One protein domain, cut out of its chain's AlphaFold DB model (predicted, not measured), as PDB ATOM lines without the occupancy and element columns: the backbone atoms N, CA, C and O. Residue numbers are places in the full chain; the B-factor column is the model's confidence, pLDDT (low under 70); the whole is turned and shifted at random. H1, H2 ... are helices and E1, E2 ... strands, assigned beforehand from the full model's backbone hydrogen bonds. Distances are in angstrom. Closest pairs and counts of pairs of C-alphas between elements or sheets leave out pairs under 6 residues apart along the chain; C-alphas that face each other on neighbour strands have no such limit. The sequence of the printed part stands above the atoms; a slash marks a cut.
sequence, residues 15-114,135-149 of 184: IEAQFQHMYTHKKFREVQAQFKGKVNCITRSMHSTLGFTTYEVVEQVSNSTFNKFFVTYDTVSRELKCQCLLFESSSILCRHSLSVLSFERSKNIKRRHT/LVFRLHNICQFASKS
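What this domain is: This is residues 15 to 114 and 135 to 149 of the 184 residues of the protein "Protein FAR1-RELATED SEQUENCE" of Arachis hypogaea (UniProt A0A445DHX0). A twisted sheet of four strands, E1 to E4, curls round residues 95 to 104 of helix H3, and the long helix H1 leads into E1 as an arm whose residues 15 to 26 stick out. Residues 108 to 114 of H3 stick out too, while short H4 lies near the end of H1 and small H2 stands between E4 and H3 along the chain. The printed part has 115 residues, with named elements in the order H1 E1 E2 E3 E4 H2 H3 H4; the sheet runs E1 E2 E3 E4, all antiparallel, and the class is mixed, helices and strands. It is only just loose, close to compact, with a radius of gyration of the C-alphas of 16.2 A and spans of 54 by 39 by 29 A.

How they stand to each other: Start with H1, residues 15 to 40, joined by a tight link to E1, residues 41 to 49. E1 makes a hairpin with E2, residues 52 to 60, where N 44 and O 56 are 2.8 A apart, within hydrogen-bond range. E2 makes a hairpin with E3, residues 66 to 74, with N 55 and O 71 at 2.8 A, and E3 one with E4, residues 80 to 82, with N 72 and O 81 at 2.8 A. These four form a meander, each strand the antiparallel neighbour of the one before. H2, residues 86 to 90, is only just not on the sheet, with 4 pairs of C-alphas within 10 A. H3, residues 95 to 114, is on the sheet, giving two layers, helix on one face; its closest C-alphas to E2 are His 96 and Val 57, 6.2 A. H1 only grazes the sheet with residues 37 to 40, and with residues 34 to 38 alone it touches H3, closest at the C-alphas of Lys 38 and Arg 95, 4.6 A, at a steep tilt of 62 degrees, the same way. H4, residues 135 to 146, is close to H1 but not clearly touching, the closest C-alphas being Val 39 and Phe 145, 7.4 A. Every O i to N i+4 pair is within hydrogen-bond range in H2 and H3, 20 of 22 in H1 and 6 of 8 in H4.

Where its parts are: Find C-alpha 15 at (-27.702, -3.146, 40.951); H1 runs 38.6 A from there. E1 spans 23.5 A, E2 25.7 A, E3 25.8 A. H3 runs 28.9 A from C-alpha 95 at (-31.881, 28.815, 46.347), and H4 ends at C-alpha 146, (-20.988, 38.297, 59.249).

The domain as a whole: The two farthest C-alphas, Ile 15 and Leu 135, are 55.5 A apart. Residues 115 to 134 are not printed, and C-alphas 114 and 135 are 17.9 A apart across the cut. The links printed whole are tight. Look for pLDDT under 70 at residues 86 to 90 and 106 to 114.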
ATOM      1  N   ILE A  15     -27.874  -4.239  41.911       78.50
ATOM      2  CA  ILE A  15     -27.702  -3.146  40.951       78.50
ATOM      3  C   ILE A  15     -28.684  -2.016  41.266       78.50
ATOM      4  O   ILE A  15     -28.277  -0.865  41.408       78.50
ATOM      5  N   GLU A  16     -29.965  -2.335  41.447       77.44
ATOM      6  CA  GLU A  16     -30.982  -1.326  41.737       77.44
ATOM      7  C   GLU A  16     -30.729  -0.627  43.078       77.44
ATOM      8  O   GLU A  16     -30.823   0.597  43.155       77.44
ATOM      9  N   ALA A  17     -30.298  -1.373  44.101       76.88
ATOM     10  CA  ALA A  17     -29.920  -0.807  45.394       76.88
ATOM     11  C   ALA A  17     -28.726   0.165  45.285       76.88
ATOM     12  O   ALA A  17     -28.717   1.225  45.918       76.88
ATOM     13  N   GLN A  18     -27.725  -0.152  44.452       77.12
ATOM     14  CA  GLN A  18     -26.591   0.745  44.201       77.12
ATOM     15  C   GLN A  18     -27.021   2.018  43.460       77.12
ATOM     16  O   GLN A  18     -26.648   3.119  43.872       77.12
ATOM     17  N   PHE A  19     -27.846   1.894  42.416       74.12
ATOM     18  CA  PHE A  19     -28.385   3.044  41.686       74.12
ATOM     19  C   PHE A  19     -29.249   3.936  42.576       74.12
ATOM     20  O   PHE A  19     -29.085   5.157  42.565       74.12
ATOM     21  N   GLN A  20     -30.118   3.340  43.390       77.00
ATOM     22  CA  GLN A  20     -30.939   4.045  44.367       77.00
ATOM     23  C   GLN A  20     -30.063   4.827  45.355       77.00
ATOM     24  O   GLN A  20     -30.264   6.027  45.542       77.00
ATOM     25  N   HIS A  21     -29.045   4.186  45.937       73.75
ATOM     26  CA  HIS A  21     -28.122   4.834  46.866       73.75
ATOM     27  C   HIS A  21     -27.371   6.008  46.212       73.75
ATOM     28  O   HIS A  21     -27.321   7.110  46.768       73.75
ATOM     29  N   MET A  22     -26.828   5.812  45.005       75.19
ATOM     30  CA  MET A  22     -26.141   6.869  44.252       75.19
ATOM     31  C   MET A  22     -27.076   8.030  43.900       75.19
ATOM     32  O   MET A  22     -26.691   9.194  44.044       75.19
ATOM     33  N   TYR A  23     -28.304   7.729  43.474       71.94
ATOM     34  CA  TYR A  23     -29.321   8.721  43.140       71.94
ATOM     35  C   TYR A  23     -29.716   9.548  44.364       71.94
ATOM     36  O   TYR A  23     -29.675  10.779  44.317       71.94
ATOM     37  N   THR A  24     -30.008   8.895  45.490       77.19
ATOM     38  CA  THR A  24     -30.337   9.561  46.755       77.19
ATOM     39  C   THR A  24     -29.180  10.430  47.242       77.19
ATOM     40  O   THR A  24     -29.400  11.582  47.620       77.19
ATOM     41  N   HIS A  25     -27.939   9.940  47.178       79.25
ATOM     42  CA  HIS A  25     -26.772  10.723  47.578       79.25
ATOM     43  C   HIS A  25     -26.557  11.939  46.665       79.25
ATOM     44  O   HIS A  25     -26.316  13.044  47.151       79.25
ATOM     45  N   LYS A  26     -26.695  11.774  45.343       82.50
ATOM     46  CA  LYS A  26     -26.607  12.880  44.377       82.50
ATOM     47  C   LYS A  26     -27.697  13.926  44.625       82.50
ATOM     48  O   LYS A  26     -27.383  15.110  44.729       82.50
ATOM     49  N   LYS A  27     -28.950  13.501  44.804       81.62
ATOM     50  CA  LYS A  27     -30.076  14.397  45.109       81.62
ATOM     51  C   LYS A  27     -29.891  15.121  46.437       81.62
ATOM     52  O   LYS A  27     -30.160  16.315  46.530       81.62
ATOM     53  N   PHE A  28     -29.356  14.444  47.450       78.19
ATOM     54  CA  PHE A  28     -29.027  15.081  48.721       78.19
ATOM     55  C   PHE A  28     -27.942  16.155  48.566       78.19
ATOM     56  O   PHE A  28     -28.096  17.254  49.100       78.19
ATOM     57  N   ARG A  29     -26.892  15.890  47.776       84.31
ATOM     58  CA  ARG A  29     -25.878  16.906  47.447       84.31
ATOM     59  C   ARG A  29     -26.486  18.100  46.707       84.31
ATOM     60  O   ARG A  29     -26.136  19.233  47.023       84.31
ATOM     61  N   GLU A  30     -27.404  17.871  45.765       85.25
ATOM     62  CA  GLU A  30     -28.127  18.947  45.063       85.25
ATOM     63  C   GLU A  30     -28.903  19.824  46.056       85.25
ATOM     64  O   GLU A  30     -28.756  21.047  46.046       85.25
ATOM     65  N   VAL A  31     -29.644  19.213  46.987       83.44
ATOM     66  CA  VAL A  31     -30.351  19.934  48.058       83.44
ATOM     67  C   VAL A  31     -29.372  20.743  48.913       83.44
ATOM     68  O   VAL A  31     -29.567  21.945  49.099       83.44
ATOM     69  N   GLN A  32     -28.291  20.128  49.400       82.94
ATOM     70  CA  GLN A  32     -27.274  20.819  50.199       82.94
ATOM     71  C   GLN A  32     -26.663  22.009  49.452       82.94
ATOM     72  O   GLN A  32     -26.475  23.070  50.047       82.94
ATOM     73  N   ALA A  33     -26.393  21.868  48.154       88.25
ATOM     74  CA  ALA A  33     -25.870  22.948  47.326       88.25
ATOM     75  C   ALA A  33     -26.862  24.118  47.211       88.25
ATOM     76  O   ALA A  33     -26.446  25.277  47.296       88.25
ATOM     77  N   GLN A  34     -28.167  23.847  47.083       90.31
ATOM     78  CA  GLN A  34     -29.192  24.900  47.086       90.31
ATOM     79  C   GLN A  34     -29.258  25.621  48.439       90.31
ATOM     80  O   GLN A  34     -29.240  26.853  48.483       90.31
ATOM     81  N   PHE A  35     -29.252  24.879  49.551       84.88
ATOM     82  CA  PHE A  35     -29.236  25.466  50.896       84.88
ATOM     83  C   PHE A  35     -27.967  26.275  51.175       84.88
ATOM     84  O   PHE A  35     -28.051  27.360  51.751       84.88
ATOM     85  N   LYS A  36     -26.803  25.785  50.741       85.88
ATOM     86  CA  LYS A  36     -25.530  26.497  50.886       85.88
ATOM     87  C   LYS A  36     -25.510  27.758  50.033       85.88
ATOM     88  O   LYS A  36     -25.137  28.802  50.540       85.88
ATOM     89  N   GLY A  37     -25.941  27.695  48.774       86.62
ATOM     90  CA  GLY A  37     -25.947  28.852  47.870       86.62
ATOM     91  C   GLY A  37     -26.930  29.951  48.282       86.62
ATOM     92  O   GLY A  37     -26.677  31.126  48.037       86.62
ATOM     93  N   LYS A  38     -28.018  29.600  48.974       88.31
ATOM     94  CA  LYS A  38     -29.003  30.567  49.479       88.31
ATOM     95  C   LYS A  38     -28.399  31.667  50.355       88.31
ATOM     96  O   LYS A  38     -28.937  32.766  50.387       88.31
ATOM     97  N   VAL A  39     -27.294  31.412  51.052       83.44
ATOM     98  CA  VAL A  39     -26.640  32.419  51.914       83.44
ATOM     99  C   VAL A  39     -26.040  33.599  51.143       83.44
ATOM    100  O   VAL A  39     -25.560  34.544  51.770       83.44
ATOM    101  N   ASN A  40     -26.013  33.510  49.814       88.00
ATOM    102  CA  ASN A  40     -25.591  34.569  48.906       88.00
ATOM    103  C   ASN A  40     -26.796  35.296  48.285       88.00
ATOM    104  O   ASN A  40     -26.615  36.180  47.453       88.00
ATOM    105  N   CYS A  41     -28.022  34.916  48.654       89.94
ATOM    106  CA  CYS A  41     -29.247  35.526  48.167       89.94
ATOM    107  C   CYS A  41     -29.756  36.576  49.159       89.94
ATOM    108  O   CYS A  41     -29.909  36.307  50.350       89.94
ATOM    109  N   ILE A  42     -30.093  37.752  48.643       87.25
ATOM    110  CA  ILE A  42     -30.774  38.820  49.366       87.25
ATOM    111  C   ILE A  42     -32.165  38.959  48.758       87.25
ATOM    112  O   ILE A  42     -32.304  39.230  47.569       87.25
ATOM    113  N   THR A  43     -33.204  38.762  49.567       90.00
ATOM    114  CA  THR A  43     -34.598  38.837  49.115       90.00
ATOM    115  C   THR A  43     -35.249  40.144  49.544       90.00
ATOM    116  O   THR A  43     -35.182  40.530  50.712       90.00
ATOM    117  N   ARG A  44     -35.945  40.786  48.606       85.50
ATOM    118  CA  ARG A  44     -36.751  41.988  48.812       85.50
ATOM    119  C   ARG A  44     -38.135  41.780  48.204       85.50
ATOM    120  O   ARG A  44     -38.255  41.413  47.041       85.50
ATOM    121  N   SER A  45     -39.202  42.021  48.967       79.12
ATOM    122  CA  SER A  45     -40.553  42.034  48.385       79.12
ATOM    123  C   SER A  45     -40.764  43.306  47.570       79.12
ATOM    124  O   SER A  45     -40.434  44.385  48.065       79.12
ATOM    125  N   MET A  46     -41.325  43.185  46.366       78.62
ATOM    126  CA  MET A  46     -41.580  44.329  45.486       78.62
ATOM    127  C   MET A  46     -43.041  44.761  45.507       78.62
ATOM    128  O   MET A  46     -43.344  45.864  45.948       78.62
ATOM    129  N   HIS A  47     -43.938  43.893  45.046       72.56
ATOM    130  CA  HIS A  47     -45.364  44.175  44.959       72.56
ATOM    131  C   HIS A  47     -46.159  42.978  45.471       72.56
ATOM    132  O   HIS A  47     -45.791  41.823  45.241       72.56
ATOM    133  N   SER A  48     -47.243  43.272  46.176       75.19
ATOM    134  CA  SER A  48     -48.234  42.297  46.615       75.19
ATOM    135  C   SER A  48     -49.587  42.728  46.071       75.19
ATOM    136  O   SER A  48     -50.095  43.780  46.458       75.19
ATOM    137  N   THR A  49     -50.143  41.933  45.171       74.31
ATOM    138  CA  THR A  49     -51.534  42.024  44.718       74.31
ATOM    139  C   THR A  49     -52.349  40.933  45.409       74.31
ATOM    140  O   THR A  49     -51.795  40.035  46.045       74.31
ATOM    141  N   LEU A  50     -53.680  41.023  45.357       71.00
ATOM    142  CA  LEU A  50     -54.546  40.044  46.013       71.00
ATOM    143  C   LEU A  50     -54.249  38.635  45.461       71.00
ATOM    144  O   LEU A  50     -54.485  38.367  44.288       71.00
ATOM    145  N   GLY A  51     -53.679  37.764  46.296       76.25
ATOM    146  CA  GLY A  51     -53.325  36.387  45.941       76.25
ATOM    147  C   GLY A  51     -51.859  36.159  45.555       76.25
ATOM    148  O   GLY A  51     -51.343  35.086  45.851       76.25
ATOM    149  N   PHE A  52     -51.140  37.151  45.019       84.12
ATOM    150  CA  PHE A  52     -49.767  36.973  44.523       84.12
ATOM    151  C   PHE A  52     -48.797  37.996  45.107       84.12
ATOM    152  O   PHE A  52     -49.084  39.188  45.200       84.12
ATOM    153  N   THR A  53     -47.603  37.539  45.473       88.31
ATOM    154  CA  THR A  53     -46.504  38.424  45.871       88.31
ATOM    155  C   THR A  53     -45.267  38.130  45.046       88.31
ATOM    156  O   THR A  53     -44.818  36.988  44.966       88.31
ATOM    157  N   THR A  54     -44.687  39.178  44.470       90.88
ATOM    158  CA  THR A  54     -43.445  39.078  43.702       90.88
ATOM    159  C   THR A  54     -42.276  39.609  44.520       90.88
ATOM    160  O   THR A  54     -42.328  40.694  45.116       90.88
ATOM    161  N   TYR A  55     -41.196  38.839  44.525       91.19
ATOM    162  CA  TYR A  55     -39.963  39.123  45.243       91.19
ATOM    163  C   TYR A  55     -38.814  39.269  44.249       91.19
ATOM    164  O   TYR A  55     -38.645  38.446  43.350       91.19
ATOM    165  N   GLU A  56     -38.001  40.300  44.454       92.19
ATOM    166  CA  GLU A  56     -36.676  40.418  43.854       92.19
ATOM    167  C   GLU A  56     -35.696  39.643  44.739       92.19
ATOM    168  O   GLU A  56     -35.641  39.831  45.960       92.19
ATOM    169  N   VAL A  57     -34.923  38.754  44.128       92.44
ATOM    170  CA  VAL A  57     -33.828  38.040  44.776       92.44
ATOM    171  C   VAL A  57     -32.536  38.422  44.076       92.44
ATOM    172  O   VAL A  57     -32.346  38.130  42.899       92.44
ATOM    173  N   VAL A  58     -31.642  39.071  44.814       91.38
ATOM    174  CA  VAL A  58     -30.299  39.418  44.353       91.38
ATOM    175  C   VAL A  58     -29.342  38.335  44.834       91.38
ATOM    176  O   VAL A  58     -29.165  38.155  46.036       91.38
ATOM    177  N   GLU A  59     -28.751  37.585  43.913       92.38
ATOM    178  CA  GLU A  59     -27.745  36.564  44.194       92.38
ATOM    179  C   GLU A  59     -26.345  37.114  43.937       92.38
ATOM    180  O   GLU A  59     -26.030  37.555  42.833       92.38
ATOM    181  N   GLN A  60     -25.486  37.037  44.947       89.25
ATOM    182  CA  GLN A  60     -24.065  37.313  44.801       89.25
ATOM    183  C   GLN A  60     -23.345  36.085  44.229       89.25
ATOM    184  O   GLN A  60     -23.268  35.039  44.880       89.25
ATOM    185  N   VAL A  61     -22.805  36.217  43.017       86.81
ATOM    186  CA  VAL A  61     -22.049  35.149  42.336       86.81
ATOM    187  C   VAL A  61     -20.547  35.310  42.570       86.81
ATOM    188  O   VAL A  61     -19.828  34.325  42.716       86.81
ATOM    189  N   SER A  62     -20.079  36.553  42.656       83.88
ATOM    190  CA  SER A  62     -18.694  36.914  42.963       83.88
ATOM    191  C   SER A  62     -18.664  38.202  43.798       83.88
ATOM    192  O   SER A  62     -19.708  38.783  44.092       83.88
ATOM    193  N   ASN A  63     -17.476  38.684  44.173       78.19
ATOM    194  CA  ASN A  63     -17.347  39.916  44.963       78.19
ATOM    195  C   ASN A  63     -17.969  41.147  44.276       78.19
ATOM    196  O   ASN A  63     -18.442  42.044  44.968       78.19
ATOM    197  N   SER A  64     -18.002  41.179  42.942       78.31
ATOM    198  CA  SER A  64     -18.513  42.305  42.146       78.31
ATOM    199  C   SER A  64     -19.711  41.950  41.259       78.31
ATOM    200  O   SER A  64     -20.347  42.848  40.711       78.31
ATOM    201  N   THR A  65     -20.046  40.665  41.112       89.75
ATOM    202  CA  THR A  65     -21.136  40.210  40.241       89.75
ATOM    203  C   THR A  65     -22.371  39.842  41.052       89.75
ATOM    204  O   THR A  65     -22.347  38.914  41.869       89.75
ATOM    205  N   PHE A  66     -23.471  40.531  40.755       89.44
ATOM    206  CA  PHE A  66     -24.781  40.294  41.345       89.44
ATOM    207  C   PHE A  66     -25.802  40.022  40.248       89.44
ATOM    208  O   PHE A  66     -25.989  40.840  39.350       89.44
ATOM    209  N   ASN A  67     -26.494  38.896  40.360       90.81
ATOM    210  CA  ASN A  67     -27.562  38.518  39.448       90.81
ATOM    211  C   ASN A  67     -28.913  38.764  40.108       90.81
ATOM    212  O   ASN A  67     -29.087  38.520  41.302       90.81
ATOM    213  N   LYS A  68     -29.882  39.233  39.327       93.06
ATOM    214  CA  LYS A  68     -31.241  39.484  39.801       93.06
ATOM    215  C   LYS A  68     -32.188  38.432  39.260       93.06
ATOM    216  O   LYS A  68     -32.166  38.129  38.071       93.06
ATOM    217  N   PHE A  69     -33.043  37.933  40.139       93.50
ATOM    218  CA  PHE A  69     -34.073  36.964  39.813       93.50
ATOM    219  C   PHE A  69     -35.400  37.409  40.403       93.50
ATOM    220  O   PHE A  69     -35.451  37.906  41.529       93.50
ATOM    221  N   PHE A  70     -36.478  37.167  39.668       92.31
ATOM    222  CA  PHE A  70     -37.826  37.352  40.183       92.31
ATOM    223  C   PHE A  70     -38.433  36.016  40.595       92.31
ATOM    224  O   PHE A  70     -38.278  34.988  39.925       92.31
ATOM    225  N   VAL A  71     -39.104  36.039  41.740       92.19
ATOM    226  CA  VAL A  71     -39.836  34.897  42.277       92.19
ATOM    227  C   VAL A  71     -41.244  35.351  42.608       92.19
ATOM    228  O   VAL A  71     -41.431  36.274  43.400       92.19
ATOM    229  N   THR A  72     -42.223  34.671  42.038       91.38
ATOM    230  CA  THR A  72     -43.636  34.876  42.335       91.38
ATOM    231  C   THR A  72     -44.088  33.804  43.313       91.38
ATOM    232  O   THR A  72     -43.844  32.617  43.096       91.38
ATOM    233  N   TYR A  73     -44.733  34.229  44.392       88.62
ATOM    234  CA  TYR A  73     -45.382  33.365  45.368       88.62
ATOM    235  C   TYR A  73     -46.888  33.570  45.292       88.62
ATOM    236  O   TYR A  73     -47.378  34.686  45.488       88.62
ATOM    237  N   ASP A  74     -47.609  32.492  45.022       85.94
ATOM    238  CA  ASP A  74     -49.057  32.457  45.131       85.94
ATOM    239  C   ASP A  74     -49.429  32.108  46.574       85.94
ATOM    240  O   ASP A  74     -49.117  31.040  47.095       85.94
ATOM    241  N   THR A  75     -50.080  33.043  47.252       78.94
ATOM    242  CA  THR A  75     -50.499  32.892  48.649       78.94
ATOM    243  C   THR A  75     -51.685  31.942  48.821       78.94
ATOM    244  O   THR A  75     -51.860  31.402  49.916       78.94
ATOM    245  N   VAL A  76     -52.472  31.722  47.763       80.25
ATOM    246  CA  VAL A  76     -53.651  30.850  47.746       80.25
ATOM    247  C   VAL A  76     -53.223  29.408  47.494       80.25
ATOM    248  O   VAL A  76     -53.463  28.545  48.338       80.25
ATOM    249  N   SER A  77     -52.536  29.148  46.378       82.56
ATOM    250  CA  SER A  77     -52.070  27.796  46.022       82.56
ATOM    251  C   SER A  77     -50.801  27.373  46.774       82.56
ATOM    252  O   SER A  77     -50.485  26.187  46.841       82.56
ATOM    253  N   ARG A  78     -50.090  28.328  47.394       80.44
ATOM    254  CA  ARG A  78     -48.766  28.145  48.025       80.44
ATOM    255  C   ARG A  78     -47.675  27.719  47.045       80.44
ATOM    256  O   ARG A  78     -46.650  27.175  47.462       80.44
ATOM    257  N   GLU A  79     -47.870  27.990  45.761       83.44
ATOM    258  CA  GLU A  79     -46.899  27.691  44.717       83.44
ATOM    259  C   GLU A  79     -45.856  28.802  44.553       83.44
ATOM    260  O   GLU A  79     -46.101  29.985  44.803       83.44
ATOM    261  N   LEU A  80     -44.661  28.405  44.109       87.88
ATOM    262  CA  LEU A  80     -43.554  29.305  43.803       87.88
ATOM    263  C   LEU A  80     -43.139  29.136  42.354       87.88
ATOM    264  O   LEU A  80     -42.823  28.029  41.921       87.88
ATOM    265  N   LYS A  81     -43.027  30.257  41.648       90.00
ATOM    266  CA  LYS A  81     -42.431  30.318  40.313       90.00
ATOM    267  C   LYS A  81     -41.196  31.190  40.377       90.00
ATOM    268  O   LYS A  81     -41.272  32.348  40.774       90.00
ATOM    269  N   CYS A  82     -40.046  30.630  40.025       89.69
ATOM    270  CA  CYS A  82     -38.785  31.359  39.997       89.69
ATOM    271  C   CYS A  82     -38.267  31.437  38.567       89.69
ATOM    272  O   CYS A  82     -38.164  30.415  37.896       89.69
ATOM    273  N   GLN A  83     -37.840  32.629  38.153       90.19
ATOM    274  CA  GLN A  83     -37.260  32.878  36.832       90.19
ATOM    275  C   GLN A  83     -36.037  32.002  36.510       90.19
ATOM    276  O   GLN A  83     -35.710  31.821  35.344       90.19
ATOM    277  N   CYS A  84     -35.346  31.441  37.508       86.00
ATOM    278  CA  CYS A  84     -34.207  30.559  37.245       86.00
ATOM    279  C   CYS A  84     -34.596  29.185  36.667       86.00
ATOM    280  O   CYS A  84     -33.703  28.463  36.237       86.00
ATOM    281  N   LEU A  85     -35.881  28.791  36.712       74.06
ATOM    282  CA  LEU A  85     -36.439  27.526  36.187       74.06
ATOM    283  C   LEU A  85     -35.780  26.222  36.706       74.06
ATOM    284  O   LEU A  85     -36.131  25.115  36.297       74.06
ATOM    285  N   LEU A  86     -34.859  26.308  37.671       65.44
ATOM    286  CA  LEU A  86     -34.166  25.146  38.242       65.44
ATOM    287  C   LEU A  86     -35.102  24.221  39.035       65.44
ATOM    288  O   LEU A  86     -34.837  23.026  39.141       65.44
ATOM    289  N   PHE A  87     -36.194  24.749  39.599       58.78
ATOM    290  CA  PHE A  87     -37.176  23.930  40.320       58.78
ATOM    291  C   PHE A  87     -37.968  23.020  39.373       58.78
ATOM    292  O   PHE A  87     -38.128  21.836  39.664       58.78
ATOM    293  N   GLU A  88     -38.386  23.550  38.222       56.81
ATOM    294  CA  GLU A  88     -39.173  22.831  37.213       56.81
ATOM    295  C   GLU A  88     -38.391  21.659  36.600       56.81
ATOM    296  O   GLU A  88     -38.970  20.631  36.271       56.81
ATOM    297  N   SER A  89     -37.062  21.772  36.528       57.31
ATOM    298  CA  SER A  89     -36.181  20.752  35.943       57.31
ATOM    299  C   SER A  89     -35.633  19.720  36.936       57.31
ATOM    300  O   SER A  89     -35.203  18.646  36.519       57.31
ATOM    301  N   SER A  90     -35.618  20.005  38.244       64.31
ATOM    302  CA  SER A  90     -34.950  19.141  39.239       64.31
ATOM    303  C   SER A  90     -35.841  18.638  40.374       64.31
ATOM    304  O   SER A  90     -35.374  17.827  41.183       64.31
ATOM    305  N   SER A  91     -37.087  19.123  40.456       70.38
ATOM    306  CA  SER A  91     -38.025  18.924  41.578       70.38
ATOM    307  C   SER A  91     -37.500  19.423  42.936       70.38
ATOM    308  O   SER A  91     -38.142  19.228  43.967       70.38
ATOM    309  N   ILE A  92     -36.333  20.074  42.965       81.50
ATOM    310  CA  ILE A  92     -35.683  20.609  44.163       81.50
ATOM    311  C   ILE A  92     -35.789  22.125  44.127       81.50
ATOM    312  O   ILE A  92     -35.402  22.763  43.147       81.50
ATOM    313  N   LEU A  93     -36.314  22.721  45.201       85.31
ATOM    314  CA  LEU A  93     -36.447  24.174  45.292       85.31
ATOM    315  C   LEU A  93     -35.084  24.840  45.092       85.31
ATOM    316  O   LEU A  93     -34.121  24.549  45.807       85.31
ATOM    317  N   CYS A  94     -35.016  25.766  44.139       90.44
ATOM    318  CA  CYS A  94     -33.815  26.556  43.932       90.44
ATOM    319  C   CYS A  94     -33.543  27.453  45.147       90.44
ATOM    320  O   CYS A  94     -34.438  27.794  45.932       90.44
ATOM    321  N   ARG A  95     -32.295  27.898  45.281       90.94
ATOM    322  CA  ARG A  95     -31.881  28.815  46.347       90.94
ATOM    323  C   ARG A  95     -32.701  30.106  46.411       90.94
ATOM    324  O   ARG A  95     -32.948  30.588  47.514       90.94
ATOM    325  N   HIS A  96     -33.184  30.627  45.279       93.06
ATOM    326  CA  HIS A  96     -34.024  31.831  45.250       93.06
ATOM    327  C   HIS A  96     -35.399  31.572  45.868       93.06
ATOM    328  O   HIS A  96     -35.809  32.304  46.768       93.06
ATOM    329  N   SER A  97     -36.060  30.477  45.480       91.44
ATOM    330  CA  SER A  97     -37.320  30.028  46.084       91.44
ATOM    331  C   SER A  97     -37.156  29.741  47.578       91.44
ATOM    332  O   SER A  97     -37.973  30.171  48.393       91.44
ATOM    333  N   LEU A  98     -36.061  29.083  47.979       90.19
ATOM    334  CA  LEU A  98     -35.741  28.845  49.392       90.19
ATOM    335  C   LEU A  98     -35.498  30.147  50.174       90.19
ATOM    336  O   LEU A  98     -35.768  30.197  51.382       90.19
ATOM    337  N   SER A  99     -34.955  31.177  49.522       89.94
ATOM    338  CA  SER A  99     -34.753  32.506  50.102       89.94
ATOM    339  C   SER A  99     -36.089  33.202  50.349       89.94
ATOM    340  O   SER A  99     -36.364  33.615  51.479       89.94
ATOM    341  N   VAL A 100     -36.978  33.202  49.350       90.19
ATOM    342  CA  VAL A 100     -38.340  33.749  49.461       90.19
ATOM    343  C   VAL A 100     -39.153  33.046  50.536       90.19
ATOM    344  O   VAL A 100     -39.746  33.716  51.374       90.19
ATOM    345  N   LEU A 101     -39.123  31.715  50.606       88.06
ATOM    346  CA  LEU A 101     -39.843  30.978  51.651       88.06
ATOM    347  C   LEU A 101     -39.397  31.350  53.064       88.06
ATOM    348  O   LEU A 101     -40.212  31.413  53.981       88.06
ATOM    349  N   SER A 102     -38.099  31.571  53.271       84.88
ATOM    350  CA  SER A 102     -37.601  31.965  54.597       84.88
ATOM    351  C   SER A 102     -37.949  33.400  54.936       84.88
ATOM    352  O   SER A 102     -38.351  33.683  56.065       84.88
ATOM    353  N   PHE A 103     -37.873  34.276  53.943       84.00
ATOM    354  CA  PHE A 103     -38.338  35.642  54.062       84.00
ATOM    355  C   PHE A 103     -39.837  35.694  54.410       84.00
ATOM    356  O   PHE A 103     -40.230  36.362  55.367       84.00
ATOM    357  N   GLU A 104     -40.670  34.921  53.722       81.19
ATOM    358  CA  GLU A 104     -42.117  34.896  53.931       81.19
ATOM    359  C   GLU A 104     -42.510  34.276  55.278       81.19
ATOM    360  O   GLU A 104     -43.371  34.797  55.989       81.19
ATOM    361  N   ARG A 105     -41.826  33.213  55.719       72.75
ATOM    362  CA  ARG A 105     -42.013  32.672  57.078       72.75
ATOM    363  C   ARG A 105     -41.703  33.709  58.154       72.75
ATOM    364  O   ARG A 105     -42.447  33.802  59.127       72.75
ATOM    365  N   SER A 106     -40.657  34.516  57.968       68.00
ATOM    366  CA  SER A 106     -40.320  35.579  58.922       68.00
ATOM    367  C   SER A 106     -41.408  36.661  58.993       68.00
ATOM    368  O   SER A 106     -41.759  37.099  60.087       68.00
ATOM    369  N   LYS A 107     -42.030  37.025  57.859       67.94
ATOM    370  CA  LYS A 107     -43.199  37.921  57.826       67.94
ATOM    371  C   LYS A 107     -44.404  37.332  58.561       67.94
ATOM    372  O   LYS A 107     -45.062  38.038  59.320       67.94
ATOM    373  N   ASN A 108     -44.683  36.043  58.382       58.03
ATOM    374  CA  ASN A 108     -45.842  35.397  59.005       58.03
ATOM    375  C   ASN A 108     -45.680  35.188  60.522       58.03
ATOM    376  O   ASN A 108     -46.662  35.305  61.253       58.03
ATOM    377  N   ILE A 109     -44.459  34.954  61.020       54.28
ATOM    378  CA  ILE A 109     -44.169  34.948  62.468       54.28
ATOM    379  C   ILE A 109     -44.455  36.328  63.080       54.28
ATOM    380  O   ILE A 109     -45.056  36.404  64.155       54.28
ATOM    381  N   LYS A 110     -44.092  37.409  62.371       50.19
ATOM    382  CA  LYS A 110     -44.423  38.789  62.764       50.19
ATOM    383  C   LYS A 110     -45.934  39.023  62.761       50.19
ATOM    384  O   LYS A 110     -46.464  39.475  63.767       50.19
ATOM    385  N   ARG A 111     -46.648  38.622  61.698       50.78
ATOM    386  CA  ARG A 111     -48.117  38.756  61.611       50.78
ATOM    387  C   ARG A 111     -48.845  37.980  62.709       50.78
ATOM    388  O   ARG A 111     -49.823  38.485  63.235       50.78
ATOM    389  N   ARG A 112     -48.372  36.786  63.089       40.56
ATOM    390  CA  ARG A 112     -48.939  36.032  64.223       40.56
ATOM    391  C   ARG A 112     -48.716  36.727  65.564       40.56
ATOM    392  O   ARG A 112     -49.644  36.742  66.355       40.56
ATOM    393  N   HIS A 113     -47.557  37.341  65.801       44.16
ATOM    394  CA  HIS A 113     -47.369  38.169  67.001       44.16
ATOM    395  C   HIS A 113     -48.288  39.399  66.994       44.16
ATOM    396  O   HIS A 113     -48.851  39.743  68.025       44.16
ATOM    397  N   THR A 114     -48.517  40.014  65.830       41.91
ATOM    398  CA  THR A 114     -49.497  41.103  65.694       41.91
ATOM    399  C   THR A 114     -50.935  40.627  65.942       41.91
ATOM    400  O   THR A 114     -51.707  41.335  66.573       41.91
ATOM    401  N   LEU A 135     -35.337  48.506  60.236       80.25
ATOM    402  CA  LEU A 135     -33.938  48.382  60.662       80.25
ATOM    403  C   LEU A 135     -33.566  46.925  60.952       80.25
ATOM    404  O   LEU A 135     -32.570  46.431  60.425       80.25
ATOM    405  N   VAL A 136     -34.381  46.228  61.750       75.12
ATOM    406  CA  VAL A 136     -34.174  44.810  62.089       75.12
ATOM    407  C   VAL A 136     -34.152  43.955  60.824       75.12
ATOM    408  O   VAL A 136     -33.315  43.062  60.688       75.12
ATOM    409  N   PHE A 137     -35.035  44.253  59.866       71.75
ATOM    410  CA  PHE A 137     -35.063  43.580  58.574       71.75
ATOM    411  C   PHE A 137     -33.747  43.746  57.792       71.75
ATOM    412  O   PHE A 137     -33.181  42.752  57.335       71.75
ATOM    413  N   ARG A 138     -33.229  44.976  57.667       71.75
ATOM    414  CA  ARG A 138     -31.953  45.223  56.972       71.75
ATOM    415  C   ARG A 138     -30.763  44.586  57.691       71.75
ATOM    416  O   ARG A 138     -29.884  44.027  57.038       71.75
ATOM    417  N   LEU A 139     -30.757  44.627  59.022       83.94
ATOM    418  CA  LEU A 139     -29.679  44.090  59.854       83.94
ATOM    419  C   LEU A 139     -29.589  42.565  59.805       83.94
ATOM    420  O   LEU A 139     -28.486  42.027  59.823       83.94
ATOM    421  N   HIS A 140     -30.718  41.865  59.686       76.75
ATOM    422  CA  HIS A 140     -30.752  40.402  59.705       76.75
ATOM    423  C   HIS A 140     -29.795  39.769  58.683       76.75
ATOM    424  O   HIS A 140     -29.019  38.879  59.028       76.75
ATOM    425  N   ASN A 141     -29.804  40.247  57.437       70.62
ATOM    426  CA  ASN A 141     -28.956  39.688  56.381       70.62
ATOM    427  C   ASN A 141     -27.470  39.993  56.614       70.62
ATOM    428  O   ASN A 141     -26.616  39.153  56.335       70.62
ATOM    429  N   ILE A 142     -27.168  41.166  57.174       81.25
ATOM    430  CA  ILE A 142     -25.802  41.582  57.505       81.25
ATOM    431  C   ILE A 142     -25.257  40.712  58.645       81.25
ATOM    432  O   ILE A 142     -24.164  40.161  58.527       81.25
ATOM    433  N   CYS A 143     -26.047  40.495  59.701       82.94
ATOM    434  CA  CYS A 143     -25.690  39.602  60.805       82.94
ATOM    435  C   CYS A 143     -25.531  38.149  60.330       82.94
ATOM    436  O   CYS A 143     -24.574  37.462  60.694       82.94
ATOM    437  N   GLN A 144     -26.431  37.681  59.461       74.38
ATOM    438  CA  GLN A 144     -26.345  36.342  58.882       74.38
ATOM    439  C   GLN A 144     -25.093  36.171  58.011       74.38
ATOM    440  O   GLN A 144     -24.483  35.104  58.017       74.38
ATOM    441  N   PHE A 145     -24.673  37.207  57.284       77.06
ATOM    442  CA  PHE A 145     -23.436  37.180  56.508       77.06
ATOM    443  C   PHE A 145     -22.192  37.215  57.403       77.06
ATOM    444  O   PHE A 145     -21.292  36.395  57.228       77.06
ATOM    445  N   ALA A 146     -22.149  38.118  58.381       83.50
ATOM    446  CA  ALA A 146     -20.988  38.297  59.249       83.50
ATOM    447  C   ALA A 146     -20.719  37.087  60.154       83.50
ATOM    448  O   ALA A 146     -19.559  36.747  60.377       83.50
ATOM    449  N   SER A 147     -21.763  36.370  60.589       83.44
ATOM    450  CA  SER A 147     -21.623  35.153  61.410       83.44
ATOM    451  C   SER A 147     -20.877  33.999  60.723       83.44
ATOM    452  O   SER A 147     -20.510  33.024  61.377       83.44
ATOM    453  N   LYS A 148     -20.599  34.108  59.417       74.19
ATOM    454  CA  LYS A 148     -19.797  33.138  58.658       74.19
ATOM    455  C   LYS A 148     -18.317  33.134  59.055       74.19
ATOM    456  O   LYS A 148     -17.640  32.140  58.806       74.19
ATOM    457  N   SER A 149     -17.792  34.216  59.639       81.19
ATOM    458  CA  SER A 149     -16.411  34.249  60.129       81.19
ATOM    459  C   SER A 149     -16.272  35.095  61.391       81.19
ATOM    460  O   SER A 149     -16.942  36.116  61.564       81.19
TER     461      SER A 149